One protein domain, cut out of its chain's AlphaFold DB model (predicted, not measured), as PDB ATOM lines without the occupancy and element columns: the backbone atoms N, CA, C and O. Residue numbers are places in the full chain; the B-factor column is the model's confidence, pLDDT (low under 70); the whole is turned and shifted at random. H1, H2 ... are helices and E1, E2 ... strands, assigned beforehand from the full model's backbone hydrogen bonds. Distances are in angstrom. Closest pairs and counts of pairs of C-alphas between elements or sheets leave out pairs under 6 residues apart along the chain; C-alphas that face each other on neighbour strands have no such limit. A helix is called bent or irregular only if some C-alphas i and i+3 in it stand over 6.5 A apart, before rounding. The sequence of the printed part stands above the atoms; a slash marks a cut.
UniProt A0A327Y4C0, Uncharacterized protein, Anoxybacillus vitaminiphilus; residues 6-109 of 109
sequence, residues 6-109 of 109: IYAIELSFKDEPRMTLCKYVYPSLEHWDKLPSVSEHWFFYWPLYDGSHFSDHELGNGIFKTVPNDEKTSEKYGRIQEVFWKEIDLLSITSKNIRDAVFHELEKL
ATOM      1  N   ILE A   6     109.781 123.071 125.226       91.00
ATOM      2  CA  ILE A   6     108.880 121.974 125.566       91.00
ATOM      3  C   ILE A   6     109.644 121.059 126.512       91.00
ATOM      4  O   ILE A   6     110.759 120.647 126.208       91.00
ATOM      5  N   TYR A   7     109.045 120.749 127.654       93.06
ATOM      6  CA  TYR A   7     109.593 119.771 128.584       93.06
ATOM      7  C   TYR A   7     108.855 118.449 128.414       93.06
ATOM      8  O   TYR A   7     107.630 118.439 128.277       93.06
ATOM      9  N   ALA A   8     109.590 117.344 128.435       93.31
ATOM     10  CA  ALA A   8     109.021 116.008 128.349       93.31
ATOM     11  C   ALA A   8     109.690 115.063 129.345       93.31
ATOM     12  O   ALA A   8     110.833 115.264 129.755       93.31
ATOM     13  N   ILE A   9     108.947 114.023 129.705       95.44
ATOM     14  CA  ILE A   9     109.437 112.889 130.474       95.44
ATOM     15  C   ILE A   9     109.111 111.642 129.661       95.44
ATOM     16  O   ILE A   9     107.943 111.393 129.358       95.44
ATOM     17  N   GLU A  10     110.130 110.868 129.313       95.00
ATOM     18  CA  GLU A  10     109.960 109.532 128.749       95.00
ATOM     19  C   GLU A  10     110.103 108.493 129.860       95.00
ATOM     20  O   GLU A  10     111.034 108.565 130.660       95.00
ATOM     21  N   LEU A  11     109.193 107.518 129.903       95.31
ATOM     22  CA  LEU A  11     109.303 106.343 130.762       95.31
ATOM     23  C   LEU A  11     109.505 105.112 129.882       95.31
ATOM     24  O   LEU A  11     108.648 104.808 129.050       95.31
ATOM     25  N   SER A  12     110.601 104.389 130.095       93.81
ATOM     26  CA  SER A  12     110.898 103.146 129.386       93.81
ATOM     27  C   SER A  12     110.951 101.972 130.355       93.81
ATOM     28  O   SER A  12     111.561 102.054 131.419       93.81
ATOM     29  N   PHE A  13     110.309 100.872 129.962       94.31
ATOM     30  CA  PHE A  13     110.294  99.586 130.674       94.31
ATOM     31  C   PHE A  13     110.794  98.438 129.784       94.31
ATOM     32  O   PHE A  13     110.520  97.273 130.060       94.31
ATOM     33  N   LYS A  14     111.434  98.767 128.653       87.50
ATOM     34  CA  LYS A  14     111.916  97.767 127.693       87.50
ATOM     35  C   LYS A  14     113.089  96.965 128.266       87.50
ATOM     36  O   LYS A  14     113.135  95.755 128.070       87.50
ATOM     37  N   ASP A  15     113.971  97.660 128.976       86.50
ATOM     38  CA  ASP A  15     115.116  97.108 129.697       86.50
ATOM     39  C   ASP A  15     114.937  97.403 131.200       86.50
ATOM     40  O   ASP A  15     113.861  97.166 131.757       86.50
ATOM     41  N   GLU A  16     115.950  97.952 131.874       90.81
ATOM     42  CA  GLU A  16     115.781  98.474 133.232       90.81
ATOM     43  C   GLU A  16     114.839  99.695 133.235       90.81
ATOM     44  O   GLU A  16     114.941 100.545 132.342       90.81
ATOM     45  N   PRO A  17     113.907  99.807 134.207       95.25
ATOM     46  CA  PRO A  17     112.988 100.935 134.281       95.25
ATOM     47  C   PRO A  17     113.735 102.267 134.357       95.25
ATOM     48  O   PRO A  17     114.463 102.544 135.310       95.25
ATOM     49  N   ARG A  18     113.508 103.121 133.364       95.75
ATOM     50  CA  ARG A  18     114.249 104.370 133.192       95.75
ATOM     51  C   ARG A  18     113.315 105.539 132.954       95.75
ATOM     52  O   ARG A  18     112.292 105.402 132.280       95.75
ATOM     53  N   MET A  19     113.699 106.692 133.488       96.69
ATOM     54  CA  MET A  19     113.071 107.969 133.194       96.69
ATOM     55  C   MET A  19     114.074 108.882 132.488       96.69
ATOM     56  O   MET A  19     115.147 109.146 133.023       96.69
ATOM     57  N   THR A  20     113.712 109.391 131.315       96.88
ATOM     58  CA  THR A  20     114.506 110.394 130.594       96.88
ATOM     59  C   THR A  20     113.825 111.747 130.727       96.88
ATOM     60  O   THR A  20     112.671 111.914 130.329       96.88
ATOM     61  N   LEU A  21     114.524 112.707 131.327       97.56
ATOM     62  CA  LEU A  21     114.095 114.097 131.451       97.56
ATOM     63  C   LEU A  21     114.595 114.868 130.239       97.56
ATOM     64  O   LEU A  21     115.785 114.796 129.943       97.56
ATOM     65  N   CYS A  22     113.720 115.616 129.570       97.62
ATOM     66  CA  CYS A  22     114.048 116.273 128.308       97.62
ATOM     67  C   CYS A  22     113.560 117.722 128.280       97.62
ATOM     68  O   CYS A  22     112.421 118.015 128.655       97.62
ATOM     69  N   LYS A  23     114.386 118.612 127.734       96.81
ATOM     70  CA  LYS A  23     114.058 119.998 127.401       96.81
ATOM     71  C   LYS A  23     114.394 120.256 125.938       96.81
ATOM     72  O   LYS A  23     115.559 120.306 125.556       96.81
ATOM     73  N   TYR A  24     113.357 120.451 125.141       95.50
ATOM     74  CA  TYR A  24     113.441 120.770 123.721       95.50
ATOM     75  C   TYR A  24     113.473 122.279 123.547       95.50
ATOM     76  O   TYR A  24     112.604 122.976 124.080       95.50
ATOM     77  N   VAL A  25     114.438 122.776 122.782       94.88
ATOM     78  CA  VAL A  25     114.620 124.200 122.509       94.88
ATOM     79  C   VAL A  25     114.243 124.504 121.067       94.88
ATOM     80  O   VAL A  25     114.737 123.879 120.124       94.88
ATOM     81  N   TYR A  26     113.375 125.499 120.913       92.69
ATOM     82  CA  TYR A  26     112.886 125.988 119.631       92.69
ATOM     83  C   TYR A  26     113.158 127.491 119.492       92.69
ATOM     84  O   TYR A  26     113.185 128.211 120.494       92.69
ATOM     85  N   PRO A  27     113.274 128.022 118.261       90.69
ATOM     86  CA  PRO A  27     113.449 129.460 118.049       90.69
ATOM     87  C   PRO A  27     112.225 130.268 118.514       90.69
ATOM     88  O   PRO A  27     112.345 131.398 118.985       90.69
ATOM     89  N   SER A  28     111.033 129.689 118.377       87.38
ATOM     90  CA  SER A  28     109.741 130.206 118.835       87.38
ATOM     91  C   SER A  28     108.748 129.049 118.826       87.38
ATOM     92  O   SER A  28     108.886 128.179 117.979       87.38
ATOM     93  N   LEU A  29     107.729 129.031 119.682       84.00
ATOM     94  CA  LEU A  29     106.615 128.077 119.527       84.00
ATOM     95  C   LEU A  29     105.519 128.593 118.584       84.00
ATOM     96  O   LEU A  29     104.637 127.840 118.202       84.00
ATOM     97  N   GLU A  30     105.581 129.858 118.164       83.00
ATOM     98  CA  GLU A  30     104.555 130.469 117.303       83.00
ATOM     99  C   GLU A  30     104.572 129.958 115.865       83.00
ATOM    100  O   GLU A  30     103.606 130.165 115.143       83.00
ATOM    101  N   HIS A  31     105.657 129.310 115.435       75.75
ATOM    102  CA  HIS A  31     105.716 128.715 114.100       75.75
ATOM    103  C   HIS A  31     104.918 127.407 114.002       75.75
ATOM    104  O   HIS A  31     104.725 126.892 112.905       75.75
ATOM    105  N   TRP A  32     104.481 126.856 115.136       78.19
ATOM    106  CA  TRP A  32     103.582 125.715 115.162       78.19
ATOM    107  C   TRP A  32     102.159 126.230 114.941       78.19
ATOM    108  O   TRP A  32     101.507 126.677 115.883       78.19
ATOM    109  N   ASP A  33     101.659 126.135 113.705       75.75
ATOM    110  CA  ASP A  33     100.259 126.462 113.375       75.75
ATOM    111  C   ASP A  33      99.268 125.655 114.234       75.75
ATOM    112  O   ASP A  33      98.154 126.089 114.537       75.75
ATOM    113  N   LYS A  34      99.697 124.460 114.652       78.50
ATOM    114  CA  LYS A  34      99.018 123.587 115.600       78.50
ATOM    115  C   LYS A  34     100.068 122.876 116.448       78.50
ATOM    116  O   LYS A  34     101.066 122.402 115.919       78.50
ATOM    117  N   LEU A  35      99.816 122.761 117.751       78.38
ATOM    118  CA  LEU A  35     100.634 121.926 118.634       78.38
ATOM    119  C   LEU A  35     100.633 120.459 118.158       78.38
ATOM    120  O   LEU A  35      99.604 119.996 117.646       78.38
ATOM    121  N   PRO A  36     101.735 119.713 118.370       81.19
ATOM    122  CA  PRO A  36     101.800 118.317 117.974       81.19
ATOM    123  C   PRO A  36     100.721 117.524 118.705       81.19
ATOM    124  O   PRO A  36     100.514 117.640 119.915       81.19
ATOM    125  N   SER A  37     100.022 116.705 117.943       85.06
ATOM    126  CA  SER A  37      99.081 115.712 118.429       85.06
ATOM    127  C   SER A  37      99.800 114.477 118.978       85.06
ATOM    128  O   SER A  37     100.990 114.263 118.766       85.06
ATOM    129  N   VAL A  38      99.058 113.592 119.643       83.31
ATOM    130  CA  VAL A  38      99.617 112.334 120.174       83.31
ATOM    131  C   VAL A  38     100.194 111.436 119.067       83.31
ATOM    132  O   VAL A  38     101.200 110.757 119.272       83.31
ATOM    133  N   SER A  39      99.619 111.452 117.858       88.06
ATOM    134  CA  SER A  39     100.175 110.713 116.711       88.06
ATOM    135  C   SER A  39     101.538 111.239 116.253       88.06
ATOM    136  O   SER A  39     102.271 110.531 115.572       88.06
ATOM    137  N   GLU A  40     101.897 112.453 116.663       88.75
ATOM    138  CA  GLU A  40     103.162 113.123 116.368       88.75
ATOM    139  C   GLU A  40     104.193 112.935 117.494       88.75
ATOM    140  O   GLU A  40     105.206 113.620 117.522       88.75
ATOM    141  N   HIS A  41     104.001 111.964 118.399       87.88
ATOM    142  CA  HIS A  41     104.969 111.615 119.457       87.88
ATOM    143  C   HIS A  41     106.399 111.381 118.935       87.88
ATOM    144  O   HIS A  41     107.376 111.617 119.646       87.88
ATOM    145  N   TRP A  42     106.531 110.957 117.677       91.19
ATOM    146  CA  TRP A  42     107.806 110.758 116.999       91.19
ATOM    147  C   TRP A  42     108.658 112.037 116.904       91.19
ATOM    148  O   TRP A  42     109.878 111.920 116.806       91.19
ATOM    149  N   PHE A  43     108.047 113.232 116.976       90.56
ATOM    150  CA  PHE A  43     108.760 114.516 117.042       90.56
ATOM    151  C   PHE A  43     109.678 114.607 118.258       90.56
ATOM    152  O   PHE A  43     110.729 115.229 118.182       90.56
ATOM    153  N   PHE A  44     109.272 113.991 119.367       92.12
ATOM    154  CA  PHE A  44     110.007 114.016 120.626       92.12
ATOM    155  C   PHE A  44     110.844 112.748 120.807       92.12
ATOM    156  O   PHE A  44     111.923 112.794 121.371       92.12
ATOM    157  N   TYR A  45     110.398 111.612 120.273       94.12
ATOM    158  CA  TYR A  45     111.145 110.363 120.399       94.12
ATOM    159  C   TYR A  45     112.437 110.351 119.563       94.12
ATOM    160  O   TYR A  45     113.525 110.169 120.097       94.12
ATOM    161  N   TRP A  46     112.348 110.564 118.246       95.69
ATOM    162  CA  TRP A  46     113.499 110.345 117.359       95.69
ATOM    163  C   TRP A  46     114.711 111.249 117.584       95.69
ATOM    164  O   TRP A  46     115.809 110.735 117.374       95.69
ATOM    165  N   PRO A  47     114.581 112.518 118.024       96.38
ATOM    166  CA  PRO A  47     115.752 113.326 118.341       96.38
ATOM    167  C   PRO A  47     116.738 112.642 119.289       96.38
ATOM    168  O   PRO A  47     117.926 112.860 119.141       96.38
ATOM    169  N   LEU A  48     116.273 111.788 120.207       95.44
ATOM    170  CA  LEU A  48     117.124 111.106 121.191       95.44
ATOM    171  C   LEU A  48     117.689 109.758 120.717       95.44
ATOM    172  O   LEU A  48     118.555 109.194 121.378       95.44
ATOM    173  N   TYR A  49     117.176 109.199 119.618       93.56
ATOM    174  CA  TYR A  49     117.468 107.812 119.222       93.56
ATOM    175  C   TYR A  49     117.916 107.655 117.765       93.56
ATOM    176  O   TYR A  49     118.327 106.567 117.360       93.56
ATOM    177  N   ASP A  50     117.842 108.714 116.959       92.94
ATOM    178  CA  ASP A  50     118.269 108.711 115.563       92.94
ATOM    179  C   ASP A  50     119.666 109.327 115.397       92.94
ATOM    180  O   ASP A  50     119.822 110.482 114.996       92.94
ATOM    181  N   GLY A  51     120.694 108.508 115.623       91.56
ATOM    182  CA  GLY A  51     122.095 108.906 115.443       91.56
ATOM    183  C   GLY A  51     122.516 109.197 113.994       91.56
ATOM    184  O   GLY A  51     123.677 109.516 113.752       91.56
ATOM    185  N   SER A  52     121.619 109.064 113.008       94.56
ATOM    186  CA  SER A  52     121.908 109.446 111.618       94.56
ATOM    187  C   SER A  52     121.538 110.899 111.316       94.56
ATOM    188  O   SER A  52     122.210 111.555 110.517       94.56
ATOM    189  N   HIS A  53     120.519 111.427 111.994       96.88
ATOM    190  CA  HIS A  53     120.044 112.800 111.816       96.88
ATOM    191  C   HIS A  53     120.388 113.714 112.993       96.88
ATOM    192  O   HIS A  53     120.346 114.933 112.839       96.88
ATOM    193  N   PHE A  54     120.759 113.146 114.137       97.94
ATOM    194  CA  PHE A  54     121.117 113.883 115.337       97.94
ATOM    195  C   PHE A  54     122.489 113.465 115.865       97.94
ATOM    196  O   PHE A  54     122.943 112.342 115.640       97.94
ATOM    197  N   SER A  55     123.143 114.392 116.560       97.75
ATOM    198  CA  SER A  55     124.417 114.179 117.241       97.75
ATOM    199  C   SER A  55     124.287 114.501 118.720       97.75
ATOM    200  O   SER A  55     123.791 115.571 119.079       97.75
ATOM    201  N   ASP A  56     124.793 113.598 119.558       97.19
ATOM    202  CA  ASP A  56     124.817 113.749 121.009       97.19
ATOM    203  C   ASP A  56     126.174 114.253 121.501       97.19
ATOM    204  O   ASP A  56     127.241 113.815 121.062       97.19
ATOM    205  N   HIS A  57     126.125 115.154 122.476       97.06
ATOM    206  CA  HIS A  57     127.281 115.736 123.135       97.06
ATOM    207  C   HIS A  57     127.098 115.656 124.652       97.06
ATOM    208  O   HIS A  57     126.164 116.241 125.199       97.06
ATOM    209  N   GLU A  58     127.995 114.962 125.350       96.19
ATOM    210  CA  GLU A  58     127.995 114.944 126.814       96.19
ATOM    211  C   GLU A  58     128.504 116.291 127.354       96.19
ATOM    212  O   GLU A  58     129.610 116.729 127.032       96.19
ATOM    213  N   LEU A  59     127.690 116.957 128.177       94.38
ATOM    214  CA  LEU A  59     128.030 118.232 128.822       94.38
ATOM    215  C   LEU A  59     128.600 118.047 130.239       94.38
ATOM    216  O   LEU A  59     129.094 119.004 130.836       94.38
ATOM    217  N   GLY A  60     128.540 116.822 130.769       92.31
ATOM    218  CA  GLY A  60     128.958 116.446 132.119       92.31
ATOM    219  C   GLY A  60     127.780 116.243 133.079       92.31
ATOM    220  O   GLY A  60     126.649 116.640 132.810       92.31
ATOM    221  N   ASN A  61     128.041 115.602 134.225       89.69
ATOM    222  CA  ASN A  61     127.036 115.272 135.253       89.69
ATOM    223  C   ASN A  61     125.831 114.454 134.732       89.69
ATOM    224  O   ASN A  61     124.724 114.564 135.268       89.69
ATOM    225  N   GLY A  62     126.043 113.649 133.684       93.06
ATOM    226  CA  GLY A  62     124.992 112.865 133.031       93.06
ATOM    227  C   GLY A  62     124.004 113.692 132.204       93.06
ATOM    228  O   GLY A  62     122.933 113.187 131.879       93.06
ATOM    229  N   ILE A  63     124.328 114.956 131.898       97.00
ATOM    230  CA  ILE A  63     123.551 115.800 130.988       97.00
ATOM    231  C   ILE A  63     124.123 115.667 129.581       97.00
ATOM    232  O   ILE A  63     125.325 115.839 129.356       97.00
ATOM    233  N   PHE A  64     123.230 115.436 128.632       97.81
ATOM    234  CA  PHE A  64     123.520 115.353 127.214       97.81
ATOM    235  C   PHE A  64     122.823 116.485 126.470       97.81
ATOM    236  O   PHE A  64     121.761 116.970 126.867       97.81
ATOM    237  N   LYS A  65     123.447 116.899 125.374       98.00
ATOM    238  CA  LYS A  65     122.903 117.827 124.397       98.00
ATOM    239  C   LYS A  65     122.828 117.131 123.052       98.00
ATOM    240  O   LYS A  65     123.863 116.775 122.497       98.00
ATOM    241  N   THR A  66     121.630 117.036 122.505       98.31
ATOM    242  CA  THR A  66     121.395 116.527 121.160       98.31
ATOM    243  C   THR A  66     121.100 117.673 120.205       98.31
ATOM    244  O   THR A  66     120.284 118.541 120.518       98.31
ATOM    245  N   VAL A  67     121.745 117.691 119.041       98.06
ATOM    246  CA  VAL A  67     121.526 118.691 117.983       98.06
ATOM    247  C   VAL A  67     121.216 118.014 116.649       98.06
ATOM    248  O   VAL A  67     121.767 116.945 116.378       98.06
ATOM    249  N   PRO A  68     120.351 118.596 115.799       98.12
ATOM    250  CA  PRO A  68     120.171 118.104 114.440       98.12
ATOM    251  C   PRO A  68     121.456 118.308 113.626       98.12
ATOM    252  O   PRO A  68     122.123 119.337 113.740       98.12
ATOM    253  N   ASN A  69     121.779 117.344 112.768       98.00
ATOM    254  CA  ASN A  69     122.988 117.356 111.941       98.00
ATOM    255  C   ASN A  69     122.904 118.373 110.791       98.00
ATOM    256  O   ASN A  69     123.932 118.824 110.285       98.00
ATOM    257  N   ASP A  70     121.688 118.725 110.369       97.75
ATOM    258  CA  ASP A  70     121.426 119.691 109.308       97.75
ATOM    259  C   ASP A  70     120.085 120.433 109.492       97.75
ATOM    260  O   ASP A  70     119.218 120.059 110.288       97.75
ATOM    261  N   GLU A  71     119.910 121.516 108.729       97.00
ATOM    262  CA  GLU A  71     118.698 122.348 108.747       97.00
ATOM    263  C   GLU A  71     117.454 121.573 108.289       97.00
ATOM    264  O   GLU A  71     116.363 121.766 108.822       97.00
ATOM    265  N   LYS A  72     117.612 120.633 107.350       97.25
ATOM    266  CA  LYS A  72     116.509 119.796 106.863       97.25
ATOM    267  C   LYS A  72     115.927 118.936 107.985       97.25
ATOM    268  O   LYS A  72     114.709 118.791 108.086       97.25
ATOM    269  N   THR A  73     116.791 118.370 108.819       96.81
ATOM    270  CA  THR A  73     116.405 117.648 110.025       96.81
ATOM    271  C   THR A  73     115.733 118.608 110.991       96.81
ATOM    272  O   THR A  73     114.614 118.335 111.409       96.81
ATOM    273  N   SER A  74     116.340 119.761 111.283       95.56
ATOM    274  CA  SER A  74     115.729 120.764 112.164       95.56
ATOM    275  C   SER A  74     114.283 121.090 111.755       95.56
ATOM    276  O   SER A  74     113.367 120.927 112.560       95.56
ATOM    277  N   GLU A  75     114.044 121.435 110.487       93.69
ATOM    278  CA  GLU A  75     112.715 121.751 109.944       93.69
ATOM    279  C   GLU A  75     111.736 120.569 110.043       93.69
ATOM    280  O   GLU A  75     110.592 120.754 110.458       93.69
ATOM    281  N   LYS A  76     112.182 119.337 109.743       92.88
ATOM    282  CA  LYS A  76     111.354 118.121 109.874       92.88
ATOM    283  C   LYS A  76     110.820 117.933 111.297       92.88
ATOM    284  O   LYS A  76     109.712 117.432 111.462       92.88
ATOM    285  N   TYR A  77     111.601 118.328 112.298       92.50
ATOM    286  CA  TYR A  77     111.268 118.207 113.716       92.50
ATOM    287  C   TYR A  77     110.804 119.541 114.322       92.50
ATOM    288  O   TYR A  77     111.003 119.793 115.506       92.50
ATOM    289  N   GLY A  78     110.167 120.402 113.521       90.38
ATOM    290  CA  GLY A  78     109.543 121.630 114.017       90.38
ATOM    291  C   GLY A  78     110.574 122.686 114.393       90.38
ATOM    292  O   GLY A  78     110.464 123.312 115.439       90.38
ATOM    293  N   ARG A  79     111.614 122.843 113.568       93.25
ATOM    294  CA  ARG A  79     112.723 123.794 113.768       93.25
ATOM    295  C   ARG A  79     113.436 123.613 115.100       93.25
ATOM    296  O   ARG A  79     113.826 124.586 115.747       93.25
ATOM    297  N   ILE A  80     113.572 122.364 115.532       94.75
ATOM    298  CA  ILE A  80     114.291 122.029 116.756       94.75
ATOM    299  C   ILE A  80     115.735 122.530 116.666       94.75
ATOM    300  O   ILE A  80     116.405 122.329 115.651       94.75
ATOM    301  N   GLN A  81     116.210 123.203 117.711       95.94
ATOM    302  CA  GLN A  81     117.595 123.675 117.789       95.94
ATOM    303  C   GLN A  81     118.462 122.691 118.561       95.94
ATOM    304  O   GLN A  81     119.553 122.342 118.120       95.94
ATOM    305  N   GLU A  82     117.967 122.242 119.709       97.00
ATOM    306  CA  GLU A  82     118.686 121.344 120.603       97.00
ATOM    307  C   GLU A  82     117.728 120.675 121.595       97.00
ATOM    308  O   GLU A  82     116.649 121.197 121.893       97.00
ATOM    309  N   VAL A  83     118.141 119.520 122.113       97.81
ATOM    310  CA  VAL A  83     117.505 118.840 123.244       97.81
ATOM    311  C   VAL A  83     118.532 118.677 124.344       97.81
ATOM    312  O   VAL A  83     119.573 118.066 124.125       97.81
ATOM    313  N   PHE A  84     118.230 119.182 125.533       97.94
ATOM    314  CA  PHE A  84     118.970 118.823 126.737       97.94
ATOM    315  C   PHE A  84     118.256 117.670 127.413       97.94
ATOM    316  O   PHE A  84     117.039 117.736 127.611       97.94
ATOM    317  N   TRP A  85     118.988 116.623 127.764       98.06
ATOM    318  CA  TRP A  85     118.388 115.472 128.413       98.06
ATOM    319  C   TRP A  85     119.309 114.796 129.413       98.06
ATOM    320  O   TRP A  85     120.528 114.971 129.407       98.06
ATOM    321  N   LYS A  86     118.681 114.045 130.313       96.94
ATOM    322  CA  LYS A  86     119.336 113.257 131.350       96.94
ATOM    323  C   LYS A  86     118.496 112.034 131.670       96.94
ATOM    324  O   LYS A  86     117.272 112.120 131.757       96.94
ATOM    325  N   GLU A  87     119.167 110.919 131.905       95.88
ATOM    326  CA  GLU A  87     118.540 109.690 132.380       95.88
ATOM    327  C   GLU A  87     118.633 109.593 133.904       95.88
ATOM    328  O   GLU A  87     119.662 109.905 134.509       95.88
ATOM    329  N   ILE A  88     117.543 109.153 134.528       95.06
ATOM    330  CA  ILE A  88     117.470 108.828 135.951       95.06
ATOM    331  C   ILE A  88     116.837 107.442 136.134       95.06
ATOM    332  O   ILE A  88     115.972 107.022 135.357       95.06
ATOM    333  N   ASP A  89     117.260 106.737 137.183       94.81
ATOM    334  CA  ASP A  89     116.671 105.456 137.579       94.81
ATOM    335  C   ASP A  89     115.225 105.669 138.048       94.81
ATOM    336  O   ASP A  89     114.980 106.334 139.062       94.81
ATOM    337  N   LEU A  90     114.265 105.089 137.324       95.94
ATOM    338  CA  LEU A  90     112.844 105.231 137.623       95.94
ATOM    339  C   LEU A  90     112.469 104.587 138.966       95.94
ATOM    340  O   LEU A  90     111.583 105.095 139.654       95.94
ATOM    341  N   LEU A  91     113.138 103.503 139.367       94.69
ATOM    342  CA  LEU A  91     112.842 102.790 140.616       94.69
ATOM    343  C   LEU A  91     113.261 103.582 141.857       94.69
ATOM    344  O   LEU A  91     112.721 103.364 142.944       94.69
ATOM    345  N   SER A  92     114.175 104.538 141.697       94.88
ATOM    346  CA  SER A  92     114.577 105.459 142.763       94.88
ATOM    347  C   SER A  92     113.527 106.545 143.059       94.88
ATOM    348  O   SER A  92     113.615 107.241 144.078       94.88
ATOM    349  N   ILE A  93     112.520 106.706 142.191       96.12
ATOM    350  CA  ILE A  93     111.524 107.774 142.279       96.12
ATOM    351  C   ILE A  93     110.329 107.345 143.129       96.12
ATOM    352  O   ILE A  93     109.720 106.293 142.959       96.12
ATOM    353  N   THR A  94     109.952 108.219 144.052       96.06
ATOM    354  CA  THR A  94     108.847 108.054 144.990       96.06
ATOM    355  C   THR A  94     108.039 109.345 145.062       96.06
ATOM    356  O   THR A  94     108.516 110.429 144.723       96.06
ATOM    357  N   SER A  95     106.828 109.278 145.618       95.38
ATOM    358  CA  SER A  95     106.022 110.481 145.869       95.38
ATOM    359  C   SER A  95     106.698 111.499 146.799       95.38
ATOM    360  O   SER A  95     106.323 112.668 146.790       95.38
ATOM    361  N   LYS A  96     107.695 111.077 147.591       97.44
ATOM    362  CA  LYS A  96     108.406 111.939 148.543       97.44
ATOM    363  C   LYS A  96     109.561 112.716 147.912       97.44
ATOM    364  O   LYS A  96     109.845 113.810 148.382       97.44
ATOM    365  N   ASN A  97     110.223 112.167 146.890       96.75
ATOM    366  CA  ASN A  97     111.407 112.780 146.272       96.75
ATOM    367  C   ASN A  97     111.166 113.300 144.847       96.75
ATOM    368  O   ASN A  97     112.037 113.987 144.327       96.75
ATOM    369  N   ILE A  98     110.007 113.034 144.227       95.88
ATOM    370  CA  ILE A  98     109.717 113.426 142.835       95.88
ATOM    371  C   ILE A  98     109.942 114.918 142.554       95.88
ATOM    372  O   ILE A  98     110.412 115.280 141.480       95.88
ATOM    373  N   ARG A  99     109.673 115.797 143.526       96.06
ATOM    374  CA  ARG A  99     109.937 117.232 143.378       96.06
ATOM    375  C   ARG A  99     111.414 117.508 143.088       96.06
ATOM    376  O   ARG A  99     111.716 118.242 142.154       96.06
ATOM    377  N   ASP A 100     112.305 116.921 143.876       95.06
ATOM    378  CA  ASP A 100     113.742 117.166 143.772       95.06
ATOM    379  C   ASP A 100     114.381 116.327 142.667       95.06
ATOM    380  O   ASP A 100     115.186 116.836 141.896       95.06
ATOM    381  N   ALA A 101     114.000 115.055 142.569       94.38
ATOM    382  CA  ALA A 101     114.599 114.096 141.647       94.38
ATOM    383  C   ALA A 101     114.133 114.269 140.192       94.38
ATOM    384  O   ALA A 101     114.834 113.833 139.285       94.38
ATOM    385  N   VAL A 102     112.965 114.889 139.966       95.38
ATOM    386  CA  VAL A 102     112.394 115.094 138.625       95.38
ATOM    387  C   VAL A 102     112.253 116.578 138.315       95.38
ATOM    388  O   VAL A 102     112.920 117.067 137.413       95.38
ATOM    389  N   PHE A 103     111.411 117.323 139.041       94.25
ATOM    390  CA  PHE A 103     111.071 118.695 138.635       94.25
ATOM    391  C   PHE A 103     112.231 119.681 138.796       94.25
ATOM    392  O   PHE A 103     112.501 120.436 137.867       94.25
ATOM    393  N   HIS A 104     112.964 119.639 139.910       94.50
ATOM    394  CA  HIS A 104     114.153 120.483 140.065       94.50
ATOM    395  C   HIS A 104     115.272 120.102 139.087       94.50
ATOM    396  O   HIS A 104     116.027 120.972 138.669       94.50
ATOM    397  N   GLU A 105     115.412 118.827 138.712       94.25
ATOM    398  CA  GLU A 105     116.380 118.428 137.682       94.25
ATOM    399  C   GLU A 105     115.945 118.908 136.290       94.25
ATOM    400  O   GLU A 105     116.767 119.425 135.544       94.25
ATOM    401  N   LEU A 106     114.651 118.830 135.972       94.31
ATOM    402  CA  LEU A 106     114.072 119.316 134.717       94.31
ATOM    403  C   LEU A 106     114.224 120.840 134.552       94.31
ATOM    404  O   LEU A 106     114.428 121.311 133.438       94.31
ATOM    405  N   GLU A 107     114.166 121.604 135.647       91.50
ATOM    406  CA  GLU A 107     114.435 123.052 135.669       91.50
ATOM    407  C   GLU A 107     115.914 123.409 135.437       91.50
ATOM    408  O   GLU A 107     116.209 124.535 135.032       91.50
ATOM    409  N   LYS A 108     116.842 122.484 135.725       91.06
ATOM    410  CA  LYS A 108     118.293 122.685 135.555       91.06
ATOM    411  C   LYS A 108     118.791 122.348 134.151       91.06
ATOM    412  O   LYS A 108     119.889 122.786 133.805       91.06
ATOM    413  N   LEU A 109     118.033 121.557 133.387       91.94
ATOM    414  CA  LEU A 109     118.249 121.376 131.946       91.94
ATOM    415  C   LEU A 109     118.025 122.715 131.230       91.94
ATOM    416  O   LEU A 109     118.684 123.003 130.208       91.94
TER     417      LEU A 109
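Overview. This is residues 6 to 109 of the 109 residues of an uncharacterized protein of Anoxybacillus vitaminiphilus (UniProt A0A327Y4C0). One strongly twisted sheet of five strands makes a wall that curls round the short helix H1, while the longer helix H3 packs along the opposite face. The small helix H2 only grazes the sheet near E4, and a long loop, residues 26 to 41, leads from E2 to H1. The printed part has 104 residues, with three named helices and five named strands in the order E1 E2 H1 E3 E4 H2 E5 H3, a mixed class. The antiparallel sheet runs E1 E2 E5 E4 E3. The whole is compact, with a radius of gyration of the C-alphas of 14.2 A and spans of 41 by 28 by 27 A.

Arrangement. In the sheet, E2, residues 18 to 25, and E5, residues 82 to 89, are antiparallel inner strands, with N 21 and O 86 2.8 A apart, within hydrogen-bond range. E1, residues 6 to 12, is an edge strand and forms a hairpin with E2; N 8 and O 22 are within range at 2.9 A. On the other side of E5, E4, residues 63 to 68, is its antiparallel neighbour, with N 64 and O 85 at 2.8 A. E3, residues 54 to 60, the other edge strand, forms a hairpin with E4, with N 57 and O 65 at 2.8 A. H3, residues 98 to 108, is on the sheet at a height of 9.6 A, over E2 and along the strands, at 25 degrees to E2 on the local plane; their closest C-alphas, of Leu 21 and Leu 106, are 6.2 A apart. H1, residues 42 to 48, lies on the opposite face and touches E4, the closest C-alphas being those of Leu 48 and Thr 66, 6.9 A apart. H2, residues 71 to 76, only grazes the sheet, with its residues 73 to 76; the closest C-alphas of H2 and E4, those of Ser 74 and Pro 68, are 5.7 A apart. H1 and H2 are only just apart, at 8.4 A. In H2 every O i to N i+4 pair is within hydrogen-bond range; in H3 5 of 7 are, and in H1 1 of 3, beside 1 of 4 O i to N i+3 pairs.

Along the chain. E5 is 23.3 A long from first to last C-alpha, E2 22.5 A, E1 19.3 A, E3 18.7 A and E4 17.0 A. H3 measures 14.6 A, H1 10.2 A and H2 8.5 A. H3 is only just irregular: C-alphas 101 and 104 are 6.6 A apart. E1 begins at C-alpha 6, (108.880, 121.974, 125.566), and H3 ends at C-alpha 108, (118.293, 122.685, 135.555).

Size, cuts and confidence. The two C-alphas farthest apart, those of Lys 72 and Lys 96, are 43.2 A apart. The printed part has no cut, and the link from E2 to H1, 16 residues, is long. Residues 94 to 100, of which 98 to 100 belong to H3, stand free. The mean pLDDT of the printed part is 93.2, and no printed residue is under 70.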